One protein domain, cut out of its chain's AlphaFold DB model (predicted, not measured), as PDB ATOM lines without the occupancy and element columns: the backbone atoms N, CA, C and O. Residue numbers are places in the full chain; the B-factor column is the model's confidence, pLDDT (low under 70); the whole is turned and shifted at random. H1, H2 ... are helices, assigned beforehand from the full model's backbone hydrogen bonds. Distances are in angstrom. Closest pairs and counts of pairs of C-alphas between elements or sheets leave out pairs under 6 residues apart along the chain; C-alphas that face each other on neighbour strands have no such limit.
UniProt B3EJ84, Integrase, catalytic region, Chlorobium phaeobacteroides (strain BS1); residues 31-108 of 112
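AT A GLANCE: This is residues 31 to 108 of the 112 residues of the protein "Integrase, catalytic region" of Chlorobium phaeobacteroides (strain BS1) (UniProt B3EJ84). Two helices, H1 and the longer H3, make the arms of a wide, open V, with short H2 and the H1 to H2 link at its bend. Residues 31 to 43 fold back beside H1, and residues 85 to 108 of H3 stick out. The printed part has 78 residues, all helix in class: H1, H2, H3, no named strand. It is extended, a rod of 67 by 31 by 15 A; the radius of gyration of the C-alphas is 20.6 A.

HOW THE PARTS SIT: H1, residues 44 to 60, touches H2, residues 72 to 76, with residues 58 to 60 alone; the closest C-alphas, of Asn 59 and Pro 72, are 5.0 A apart. H2 and H3, residues 80 to 108, are close but not clearly touching; the closest C-alphas, of Gln 74 and Ala 80, are 5.8 A apart. H1 and H3 are apart. Every O i to N i+4 pair is within hydrogen-bond range in H1 and H2, and 23 of 25 in H3.

IN THESE COORDINATES: H1 begins at C-alpha 44 (-35.574, -2.033, 2.226) and measures 24.0 A, H2 6.2 A. H3 measures 42.8 A, ending at C-alpha 108 (-55.638, 56.665, -24.497).

THE WHOLE: The C-alphas farthest apart, of Asn 43 and Thr 107, are 67.8 A apart. The printed part has no cut. The H1 to H2 link is long. Residues 106 to 108 have pLDDT under 70.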
ATOM      1  N   ARG A  31     -39.590  17.676  -0.416       89.62
ATOM      2  CA  ARG A  31     -40.482  18.483  -1.266       89.62
ATOM      3  C   ARG A  31     -40.856  17.779  -2.570       89.62
ATOM      4  O   ARG A  31     -41.591  18.358  -3.367       89.62
ATOM      5  N   ALA A  32     -40.333  16.580  -2.813       89.81
ATOM      6  CA  ALA A  32     -40.642  15.831  -4.016       89.81
ATOM      7  C   ALA A  32     -42.111  15.379  -4.010       89.81
ATOM      8  O   ALA A  32     -42.613  14.994  -2.954       89.81
ATOM      9  N   PRO A  33     -42.783  15.336  -5.173       90.75
ATOM     10  CA  PRO A  33     -44.158  14.842  -5.271       90.75
ATOM     11  C   PRO A  33     -44.321  13.404  -4.768       90.75
ATOM     12  O   PRO A  33     -45.362  13.052  -4.227       90.75
ATOM     13  N   VAL A  34     -43.276  12.588  -4.923       88.69
ATOM     14  CA  VAL A  34     -43.244  11.174  -4.522       88.69
ATOM     15  C   VAL A  34     -42.981  10.966  -3.025       88.69
ATOM     16  O   VAL A  34     -42.958   9.834  -2.553       88.69
ATOM     17  N   TYR A  35     -42.732  12.032  -2.254       90.00
ATOM     18  CA  TYR A  35     -42.374  11.915  -0.842       90.00
ATOM     19  C   TYR A  35     -43.567  11.469   0.024       90.00
ATOM     20  O   TYR A  35     -44.562  12.190   0.096       90.00
ATOM     21  N   PRO A  36     -43.469  10.346   0.771       87.56
ATOM     22  CA  PRO A  36     -44.592   9.787   1.536       87.56
ATOM     23  C   PRO A  36     -44.914  10.551   2.837       87.56
ATOM     24  O   PRO A  36     -45.705  10.094   3.661       87.56
ATOM     25  N   GLY A  37     -44.265  11.690   3.095       88.62
ATOM     26  CA  GLY A  37     -44.379  12.448   4.345       88.62
ATOM     27  C   GLY A  37     -43.551  11.849   5.487       88.62
ATOM     28  O   GLY A  37     -42.743  12.551   6.102       88.62
ATOM     29  N   ARG A  38     -43.705  10.544   5.741       85.62
ATOM     30  CA  ARG A  38     -42.906   9.755   6.691       85.62
ATOM     31  C   ARG A  38     -42.741   8.319   6.195       85.62
ATOM     32  O   ARG A  38     -43.669   7.760   5.622       85.62
ATOM     33  N   PHE A  39     -41.601   7.702   6.483       83.12
ATOM     34  CA  PHE A  39     -41.437   6.258   6.311       83.12
ATOM     35  C   PHE A  39     -41.980   5.557   7.560       83.12
ATOM     36  O   PHE A  39     -41.522   5.836   8.666       83.12
ATOM     37  N   SER A  40     -42.990   4.698   7.402       75.19
ATOM     38  CA  SER A  40     -43.600   3.951   8.515       75.19
ATOM     39  C   SER A  40     -42.712   2.808   9.007       75.19
ATOM     40  O   SER A  40     -42.667   2.547  10.207       75.19
ATOM     41  N   HIS A  41     -41.977   2.164   8.097       76.94
ATOM     42  CA  HIS A  41     -41.052   1.072   8.388       76.94
ATOM     43  C   HIS A  41     -39.814   1.166   7.495       76.94
ATOM     44  O   HIS A  41     -39.909   1.548   6.329       76.94
ATOM     45  N   LEU A  42     -38.658   0.760   8.026       79.00
ATOM     46  CA  LEU A  42     -37.417   0.601   7.262       79.00
ATOM     47  C   LEU A  42     -37.441  -0.719   6.474       79.00
ATOM     48  O   LEU A  42     -36.567  -1.567   6.627       79.00
ATOM     49  N   ASN A  43     -38.483  -0.921   5.666       87.50
ATOM     50  CA  ASN A  43     -38.504  -2.005   4.694       87.50
ATOM     51  C   ASN A  43     -37.623  -1.588   3.512       87.50
ATOM     52  O   ASN A  43     -37.917  -0.598   2.843       87.50
ATOM     53  N   GLU A  44     -36.547  -2.338   3.276       86.88
ATOM     54  CA  GLU A  44     -35.574  -2.033   2.226       86.88
ATOM     55  C   GLU A  44     -36.231  -1.891   0.848       86.88
ATOM     56  O   GLU A  44     -35.959  -0.914   0.161       86.88
ATOM     57  N   GLY A  45     -37.160  -2.780   0.483       88.81
ATOM     58  CA  GLY A  45     -37.861  -2.723  -0.803       88.81
ATOM     59  C   GLY A  45     -38.639  -1.420  -0.985       88.81
ATOM     60  O   GLY A  45     -38.432  -0.707  -1.960       88.81
ATOM     61  N   VAL A  46     -39.441  -1.040   0.014       86.06
ATOM     62  CA  VAL A  46     -40.227   0.209  -0.018       86.06
ATOM     63  C   VAL A  46     -39.324   1.441  -0.130       86.06
ATOM     64  O   VAL A  46     -39.641   2.392  -0.843       86.06
ATOM     65  N   VAL A  47     -38.188   1.438   0.571       88.25
ATOM     66  CA  VAL A  47     -37.212   2.532   0.510       88.25
ATOM     67  C   VAL A  47     -36.549   2.595  -0.869       88.25
ATOM     68  O   VAL A  47     -36.416   3.687  -1.423       88.25
ATOM     69  N   MET A  48     -36.154   1.454  -1.439       90.06
ATOM     70  CA  MET A  48     -35.523   1.397  -2.761       90.06
ATOM     71  C   MET A  48     -36.479   1.819  -3.873       90.06
ATOM     72  O   MET A  48     -36.072   2.596  -4.739       90.06
ATOM     73  N   ASP A  49     -37.741   1.394  -3.817       90.50
ATOM     74  CA  ASP A  49     -38.773   1.806  -4.770       90.50
ATOM     75  C   ASP A  49     -38.974   3.324  -4.722       90.50
ATOM     76  O   ASP A  49     -38.880   4.004  -5.749       90.50
ATOM     77  N   PHE A  50     -39.118   3.882  -3.514       91.50
ATOM     78  CA  PHE A  50     -39.212   5.328  -3.318       91.50
ATOM     79  C   PHE A  50     -38.003   6.073  -3.904       91.50
ATOM     80  O   PHE A  50     -38.167   7.041  -4.649       91.50
ATOM     81  N   PHE A  51     -36.775   5.651  -3.580       92.19
ATOM     82  CA  PHE A  51     -35.578   6.325  -4.084       92.19
ATOM     83  C   PHE A  51     -35.421   6.158  -5.598       92.19
ATOM     84  O   PHE A  51     -34.958   7.088  -6.258       92.19
ATOM     85  N   GLY A  52     -35.833   5.022  -6.162       93.75
ATOM     86  CA  GLY A  52     -35.874   4.798  -7.604       93.75
ATOM     87  C   GLY A  52     -36.769   5.816  -8.307       93.75
ATOM     88  O   GLY A  52     -36.329   6.490  -9.245       93.75
ATOM     89  N   GLU A  53     -37.991   5.999  -7.810       93.62
ATOM     90  CA  GLU A  53     -38.917   7.003  -8.336       93.62
ATOM     91  C   GLU A  53     -38.410   8.428  -8.125       93.62
ATOM     92  O   GLU A  53     -38.437   9.240  -9.054       93.62
ATOM     93  N   TYR A  54     -37.886   8.722  -6.934       94.06
ATOM     94  CA  TYR A  54     -37.330  10.030  -6.616       94.06
ATOM     95  C   TYR A  54     -36.165  10.389  -7.537       94.06
ATOM     96  O   TYR A  54     -36.130  11.498  -8.065       94.06
ATOM     97  N   PHE A  55     -35.220   9.475  -7.779       93.00
ATOM     98  CA  PHE A  55     -34.094   9.750  -8.669       93.00
ATOM     99  C   PHE A  55     -34.516   9.873 -10.124       93.00
ATOM    100  O   PHE A  55     -33.926  10.683 -10.841       93.00
ATOM    101  N   ARG A  56     -35.519   9.110 -10.571       94.56
ATOM    102  CA  ARG A  56     -36.108   9.310 -11.896       94.56
ATOM    103  C   ARG A  56     -36.636  10.739 -12.005       94.56
ATOM    104  O   ARG A  56     -36.087  11.517 -12.778       94.56
ATOM    105  N   TRP A  57     -37.564  11.119 -11.130       94.50
ATOM    106  CA  TRP A  57     -38.141  12.464 -11.097       94.50
ATOM    107  C   TRP A  57     -37.072  13.569 -10.993       94.50
ATOM    108  O   TRP A  57     -37.084  14.529 -11.762       94.50
ATOM    109  N   TYR A  58     -36.098  13.419 -10.092       92.69
ATOM    110  CA  TYR A  58     -35.022  14.390  -9.880       92.69
ATOM    111  C   TYR A  58     -34.191  14.622 -11.148       92.69
ATOM    112  O   TYR A  58     -33.801  15.749 -11.434       92.69
ATOM    113  N   ASN A  59     -33.903  13.565 -11.914       93.19
ATOM    114  CA  ASN A  59     -33.043  13.666 -13.090       93.19
ATOM    115  C   ASN A  59     -33.796  14.067 -14.365       93.19
ATOM    116  O   ASN A  59     -33.184  14.696 -15.232       93.19
ATOM    117  N   THR A  60     -35.078  13.716 -14.492       94.50
ATOM    118  CA  THR A  60     -35.822  13.844 -15.758       94.50
ATOM    119  C   THR A  60     -36.925  14.899 -15.729       94.50
ATOM    120  O   THR A  60     -37.324  15.379 -16.785       94.50
ATOM    121  N   GLU A  61     -37.408  15.302 -14.551       94.62
ATOM    122  CA  GLU A  61     -38.573  16.194 -14.416       94.62
ATOM    123  C   GLU A  61     -38.292  17.426 -13.548       94.62
ATOM    124  O   GLU A  61     -38.813  18.513 -13.811       94.62
ATOM    125  N   HIS A  62     -37.455  17.294 -12.516       92.88
ATOM    126  CA  HIS A  62     -37.164  18.395 -11.609       92.88
ATOM    127  C   HIS A  62     -36.240  19.439 -12.257       92.88
ATOM    128  O   HIS A  62     -35.087  19.176 -12.602       92.88
ATOM    129  N   TYR A  63     -36.743  20.666 -12.406       92.81
ATOM    130  CA  TYR A  63     -35.970  21.783 -12.942       92.81
ATOM    131  C   TYR A  63     -35.130  22.468 -11.865       92.81
ATOM    132  O   TYR A  63     -35.649  22.952 -10.858       92.81
ATOM    133  N   HIS A  64     -33.831  22.613 -12.128       88.75
ATOM    134  CA  HIS A  64     -32.890  23.193 -11.172       88.75
ATOM    135  C   HIS A  64     -32.530  24.635 -11.530       88.75
ATOM    136  O   HIS A  64     -31.903  24.911 -12.557       88.75
ATOM    137  N   SER A  65     -32.855  25.573 -10.641       87.38
ATOM    138  CA  SER A  65     -32.580  27.006 -10.831       87.38
ATOM    139  C   SER A  65     -31.089  27.312 -11.038       87.38
ATOM    140  O   SER A  65     -30.746  28.112 -11.906       87.38
ATOM    141  N   ARG A  66     -30.191  26.621 -10.317       84.56
ATOM    142  CA  ARG A  66     -28.726  26.807 -10.401       84.56
ATOM    143  C   ARG A  66     -28.143  26.502 -11.789       84.56
ATOM    144  O   ARG A  66     -27.081  27.019 -12.114       84.56
ATOM    145  N   ILE A  67     -28.830  25.699 -12.602       87.12
ATOM    146  CA  ILE A  67     -28.411  25.351 -13.973       87.12
ATOM    147  C   ILE A  67     -29.350  25.934 -15.041       87.12
ATOM    148  O   ILE A  67     -29.365  25.473 -16.174       87.12
ATOM    149  N   GLY A  68     -30.123  26.975 -14.712       90.25
ATOM    150  CA  GLY A  68     -30.973  27.667 -15.689       90.25
ATOM    151  C   GLY A  68     -32.344  27.024 -15.900       90.25
ATOM    152  O   GLY A  68     -32.920  27.147 -16.983       90.25
ATOM    153  N   TYR A  69     -32.876  26.363 -14.866       93.62
ATOM    154  CA  TYR A  69     -34.153  25.643 -14.900       93.62
ATOM    155  C   TYR A  69     -34.182  24.579 -16.003       93.62
ATOM    156  O   TYR A  69     -35.129  24.505 -16.784       93.62
ATOM    157  N   VAL A  70     -33.123  23.778 -16.098       94.44
ATOM    158  CA  VAL A  70     -33.071  22.558 -16.920       94.44
ATOM    159  C   VAL A  70     -32.974  21.346 -15.995       94.44
ATOM    160  O   VAL A  70     -32.647  21.498 -14.810       94.44
ATOM    161  N   THR A  71     -33.302  20.167 -16.509       94.62
ATOM    162  CA  THR A  71     -33.151  18.919 -15.755       94.62
ATOM    163  C   THR A  71     -31.689  18.454 -15.799       94.62
ATOM    164  O   THR A  71     -30.946  18.826 -16.719       94.62
ATOM    165  N   PRO A  72     -31.226  17.651 -14.826       93.00
ATOM    166  CA  PRO A  72     -29.883  17.080 -14.867       93.00
ATOM    167  C   PRO A  72     -29.638  16.257 -16.137       93.00
ATOM    168  O   PRO A  72     -28.559  16.345 -16.714       93.00
ATOM    169  N   GLU A  73     -30.639  15.511 -16.611       94.31
ATOM    170  CA  GLU A  73     -30.559  14.770 -17.872       94.31
ATOM    171  C   GLU A  73     -30.332  15.696 -19.075       94.31
ATOM    172  O   GLU A  73     -29.386  15.487 -19.832       94.31
ATOM    173  N   GLN A  74     -31.117  16.770 -19.209       93.88
ATOM    174  CA  GLN A  74     -30.947  17.762 -20.282       93.88
ATOM    175  C   GLN A  74     -29.564  18.420 -20.252       93.88
ATOM    176  O   GLN A  74     -28.996  18.738 -21.296       93.88
ATOM    177  N   MET A  75     -29.014  18.632 -19.054       91.38
ATOM    178  CA  MET A  75     -27.655  19.140 -18.884       91.38
ATOM    179  C   MET A  75     -26.608  18.115 -19.334       91.38
ATOM    180  O   MET A  75     -25.640  18.483 -19.988       91.38
ATOM    181  N   HIS A  76     -26.793  16.835 -19.004       90.50
ATOM    182  CA  HIS A  76     -25.887  15.758 -19.409       90.50
ATOM    183  C   HIS A  76     -25.926  15.452 -20.908       90.50
ATOM    184  O   HIS A  76     -24.938  14.960 -21.442       90.50
ATOM    185  N   GLN A  77     -27.046  15.740 -21.565       93.38
ATOM    186  CA  GLN A  77     -27.223  15.613 -23.012       93.38
ATOM    187  C   GLN A  77     -26.793  16.878 -23.781       93.38
ATOM    188  O   GLN A  77     -27.087  16.992 -24.967       93.38
ATOM    189  N   ASP A  78     -26.161  17.854 -23.118       92.94
ATOM    190  CA  ASP A  78     -25.732  19.137 -23.698       92.94
ATOM    191  C   ASP A  78     -26.866  19.976 -24.338       92.94
ATOM    192  O   ASP A  78     -26.626  20.943 -25.064       92.94
ATOM    193  N   LEU A  79     -28.131  19.686 -24.009       93.56
ATOM    194  CA  LEU A  79     -29.310  20.398 -24.529       93.56
ATOM    195  C   LEU A  79     -29.537  21.756 -23.850       93.56
ATOM    196  O   LEU A  79     -30.260  22.616 -24.365       93.56
ATOM    197  N   ALA A  80     -28.929  21.961 -22.679       93.44
ATOM    198  CA  ALA A  80     -29.183  23.113 -21.819       93.44
ATOM    199  C   ALA A  80     -28.979  24.460 -22.531       93.44
ATOM    200  O   ALA A  80     -29.809  25.361 -22.396       93.44
ATOM    201  N   ALA A  81     -27.909  24.597 -23.321       94.06
ATOM    202  CA  ALA A  81     -27.599  25.845 -24.017       94.06
ATOM    203  C   ALA A  81     -28.710  26.251 -25.001       94.06
ATOM    204  O   ALA A  81     -29.143  27.405 -24.997       94.06
ATOM    205  N   GLY A  82     -29.219  25.293 -25.785       97.50
ATOM    206  CA  GLY A  82     -30.307  25.522 -26.737       97.50
ATOM    207  C   GLY A  82     -31.616  25.902 -26.044       97.50
ATOM    208  O   GLY A  82     -32.246  26.897 -26.406       97.50
ATOM    209  N   ILE A  83     -31.979  25.177 -24.981       96.44
ATOM    210  CA  ILE A  83     -33.188  25.455 -24.185       96.44
ATOM    211  C   ILE A  83     -33.138  26.871 -23.595       96.44
ATOM    212  O   ILE A  83     -34.109  27.629 -23.674       96.44
ATOM    213  N   ILE A  84     -32.003  27.253 -23.004       95.88
ATOM    214  CA  ILE A  84     -31.830  28.570 -22.383       95.88
ATOM    215  C   ILE A  84     -31.878  29.681 -23.440       95.88
ATOM    216  O   ILE A  84     -32.496  30.724 -23.198       95.88
ATOM    217  N   ALA A  85     -31.256  29.478 -24.603       97.62
ATOM    218  CA  ALA A  85     -31.280  30.442 -25.701       97.62
ATOM    219  C   ALA A  85     -32.709  30.689 -26.208       97.62
ATOM    220  O   ALA A  85     -33.133  31.842 -26.328       97.62
ATOM    221  N   GLU A  86     -33.484  29.624 -26.418       97.94
ATOM    222  CA  GLU A  86     -34.860  29.736 -26.900       97.94
ATOM    223  C   GLU A  86     -35.767  30.447 -25.887       97.94
ATOM    224  O   GLU A  86     -36.507  31.371 -26.236       97.94
ATOM    225  N   ARG A  87     -35.642  30.119 -24.595       97.06
ATOM    226  CA  ARG A  87     -36.381  30.821 -23.532       97.06
ATOM    227  C   ARG A  87     -36.063  32.312 -23.500       97.06
ATOM    228  O   ARG A  87     -36.979  33.127 -23.389       97.06
ATOM    229  N   LYS A  88     -34.784  32.690 -23.633       97.19
ATOM    230  CA  LYS A  88     -34.374  34.103 -23.709       97.19
ATOM    231  C   LYS A  88     -35.006  34.804 -24.910       97.19
ATOM    232  O   LYS A  88     -35.502  35.922 -24.766       97.19
ATOM    233  N   ARG A  89     -35.036  34.147 -26.072       98.19
ATOM    234  CA  ARG A  89     -35.646  34.680 -27.296       98.19
ATOM    235  C   ARG A  89     -37.141  34.954 -27.107       98.19
ATOM    236  O   ARG A  89     -37.602  36.064 -27.390       98.19
ATOM    237  N   VAL A  90     -37.888  33.978 -26.588       97.88
ATOM    238  CA  VAL A  90     -39.331  34.109 -26.323       97.88
ATOM    239  C   VAL A  90     -39.603  35.195 -25.286       97.88
ATOM    240  O   VAL A  90     -40.429  36.078 -25.527       97.88
ATOM    241  N   LEU A  91     -38.873  35.189 -24.167       97.00
ATOM    242  CA  LEU A  91     -39.028  36.189 -23.113       97.00
ATOM    243  C   LEU A  91     -38.752  37.604 -23.639       97.00
ATOM    244  O   LEU A  91     -39.525  38.521 -23.363       97.00
ATOM    245  N   GLY A  92     -37.708  37.777 -24.454       97.94
ATOM    246  CA  GLY A  92     -37.396  39.048 -25.103       97.94
ATOM    247  C   GLY A  92     -38.512  39.529 -26.034       97.94
ATOM    248  O   GLY A  92     -38.884  40.703 -25.993       97.94
ATOM    249  N   LYS A  93     -39.111  38.631 -26.830       97.75
ATOM    250  CA  LYS A  93     -40.273  38.964 -27.676       97.75
ATOM    251  C   LYS A  93     -41.463  39.426 -26.828       97.75
ATOM    252  O   LYS A  93     -42.035  40.477 -27.110       97.75
ATOM    253  N   GLN A  94     -41.790  38.696 -25.763       97.12
ATOM    254  CA  GLN A  94     -42.903  39.039 -24.871       97.12
ATOM    255  C   GLN A  94     -42.675  40.354 -24.114       97.12
ATOM    256  O   GLN A  94     -43.598  41.145 -23.935       97.12
ATOM    257  N   GLN A  95     -41.438  40.641 -23.701       96.94
ATOM    258  CA  GLN A  95     -41.090  41.929 -23.100       96.94
ATOM    259  C   GLN A  95     -41.324  43.099 -24.066       96.94
ATOM    260  O   GLN A  95     -41.873  44.114 -23.645       96.94
ATOM    261  N   LYS A  96     -40.963  42.959 -25.350       97.00
ATOM    262  CA  LYS A  96     -41.224  43.987 -26.373       97.00
ATOM    263  C   LYS A  96     -42.722  44.214 -26.584       97.00
ATOM    264  O   LYS A  96     -43.160  45.357 -26.537       97.00
ATOM    265  N   LEU A  97     -43.504  43.142 -26.741       95.94
ATOM    266  CA  LEU A  97     -44.962  43.232 -26.909       95.94
ATOM    267  C   LEU A  97     -45.629  43.936 -25.725       95.94
ATOM    268  O   LEU A  97     -46.425  44.849 -25.910       95.94
ATOM    269  N   ARG A  98     -45.237  43.563 -24.504       94.50
ATOM    270  CA  ARG A  98     -45.723  44.206 -23.283       94.50
ATOM    271  C   ARG A  98     -45.397  45.701 -23.258       94.50
ATOM    272  O   ARG A  98     -46.277  46.487 -22.943       94.50
ATOM    273  N   LYS A  99     -44.175  46.110 -23.619       94.88
ATOM    274  CA  LYS A  99     -43.812  47.538 -23.709       94.88
ATOM    275  C   LYS A  99     -44.695  48.294 -24.707       94.88
ATOM    276  O   LYS A  99     -45.166  49.376 -24.378       94.88
ATOM    277  N   LEU A 100     -44.945  47.715 -25.884       94.25
ATOM    278  CA  LEU A 100     -45.814  48.316 -26.903       94.25
ATOM    279  C   LEU A 100     -47.254  48.481 -26.399       94.25
ATOM    280  O   LEU A 100     -47.817  49.561 -26.536       94.25
ATOM    281  N   TYR A 101     -47.815  47.450 -25.760       92.31
ATOM    282  CA  TYR A 101     -49.155  47.498 -25.168       92.31
ATOM    283  C   TYR A 101     -49.302  48.635 -24.148       92.31
ATOM    284  O   TYR A 101     -50.222  49.443 -24.241       92.31
ATOM    285  N   TRP A 102     -48.366  48.736 -23.199       89.50
ATOM    286  CA  TRP A 102     -48.407  49.793 -22.186       89.50
ATOM    287  C   TRP A 102     -48.209  51.185 -22.794       89.50
ATOM    288  O   TRP A 102     -48.893  52.114 -22.386       89.50
ATOM    289  N   SER A 103     -47.333  51.326 -23.795       87.69
ATOM    290  CA  SER A 103     -47.134  52.600 -24.494       87.69
ATOM    291  C   SER A 103     -48.394  53.068 -25.226       87.69
ATOM    292  O   SER A 103     -48.698  54.255 -25.186       87.69
ATOM    293  N   ALA A 104     -49.121  52.158 -25.881       86.31
ATOM    294  CA  ALA A 104     -50.351  52.482 -26.606       86.31
ATOM    295  C   ALA A 104     -51.513  52.830 -25.655       86.31
ATOM    296  O   ALA A 104     -52.282  53.758 -25.900       86.31
ATOM    297  N   ASN A 105     -51.615  52.131 -24.522       81.44
ATOM    298  CA  ASN A 105     -52.686  52.375 -23.557       81.44
ATOM    299  C   ASN A 105     -52.442  53.599 -22.659       81.44
ATOM    300  O   ASN A 105     -53.403  54.162 -22.146       81.44
ATOM    301  N   GLN A 106     -51.196  54.062 -22.502       66.31
ATOM    302  CA  GLN A 106     -50.906  55.332 -21.817       66.31
ATOM    303  C   GLN A 106     -51.416  56.554 -22.596       66.31
ATOM    304  O   GLN A 106     -51.828  57.534 -21.985       66.31
ATOM    305  N   THR A 107     -51.446  56.498 -23.930       56.91
ATOM    306  CA  THR A 107     -51.912  57.613 -24.777       56.91
ATOM    307  C   THR A 107     -53.435  57.761 -24.781       56.91
ATOM    308  O   THR A 107     -53.944  58.839 -25.063       56.91
ATOM    309  N   THR A 108     -54.166  56.701 -24.430       57.59
ATOM    310  CA  THR A 108     -55.638  56.665 -24.497       57.59
ATOM    311  C   THR A 108     -56.304  57.115 -23.181       57.59
ATOM    312  O   THR A 108     -57.493  57.406 -23.164       57.59
TER     313      THR A 108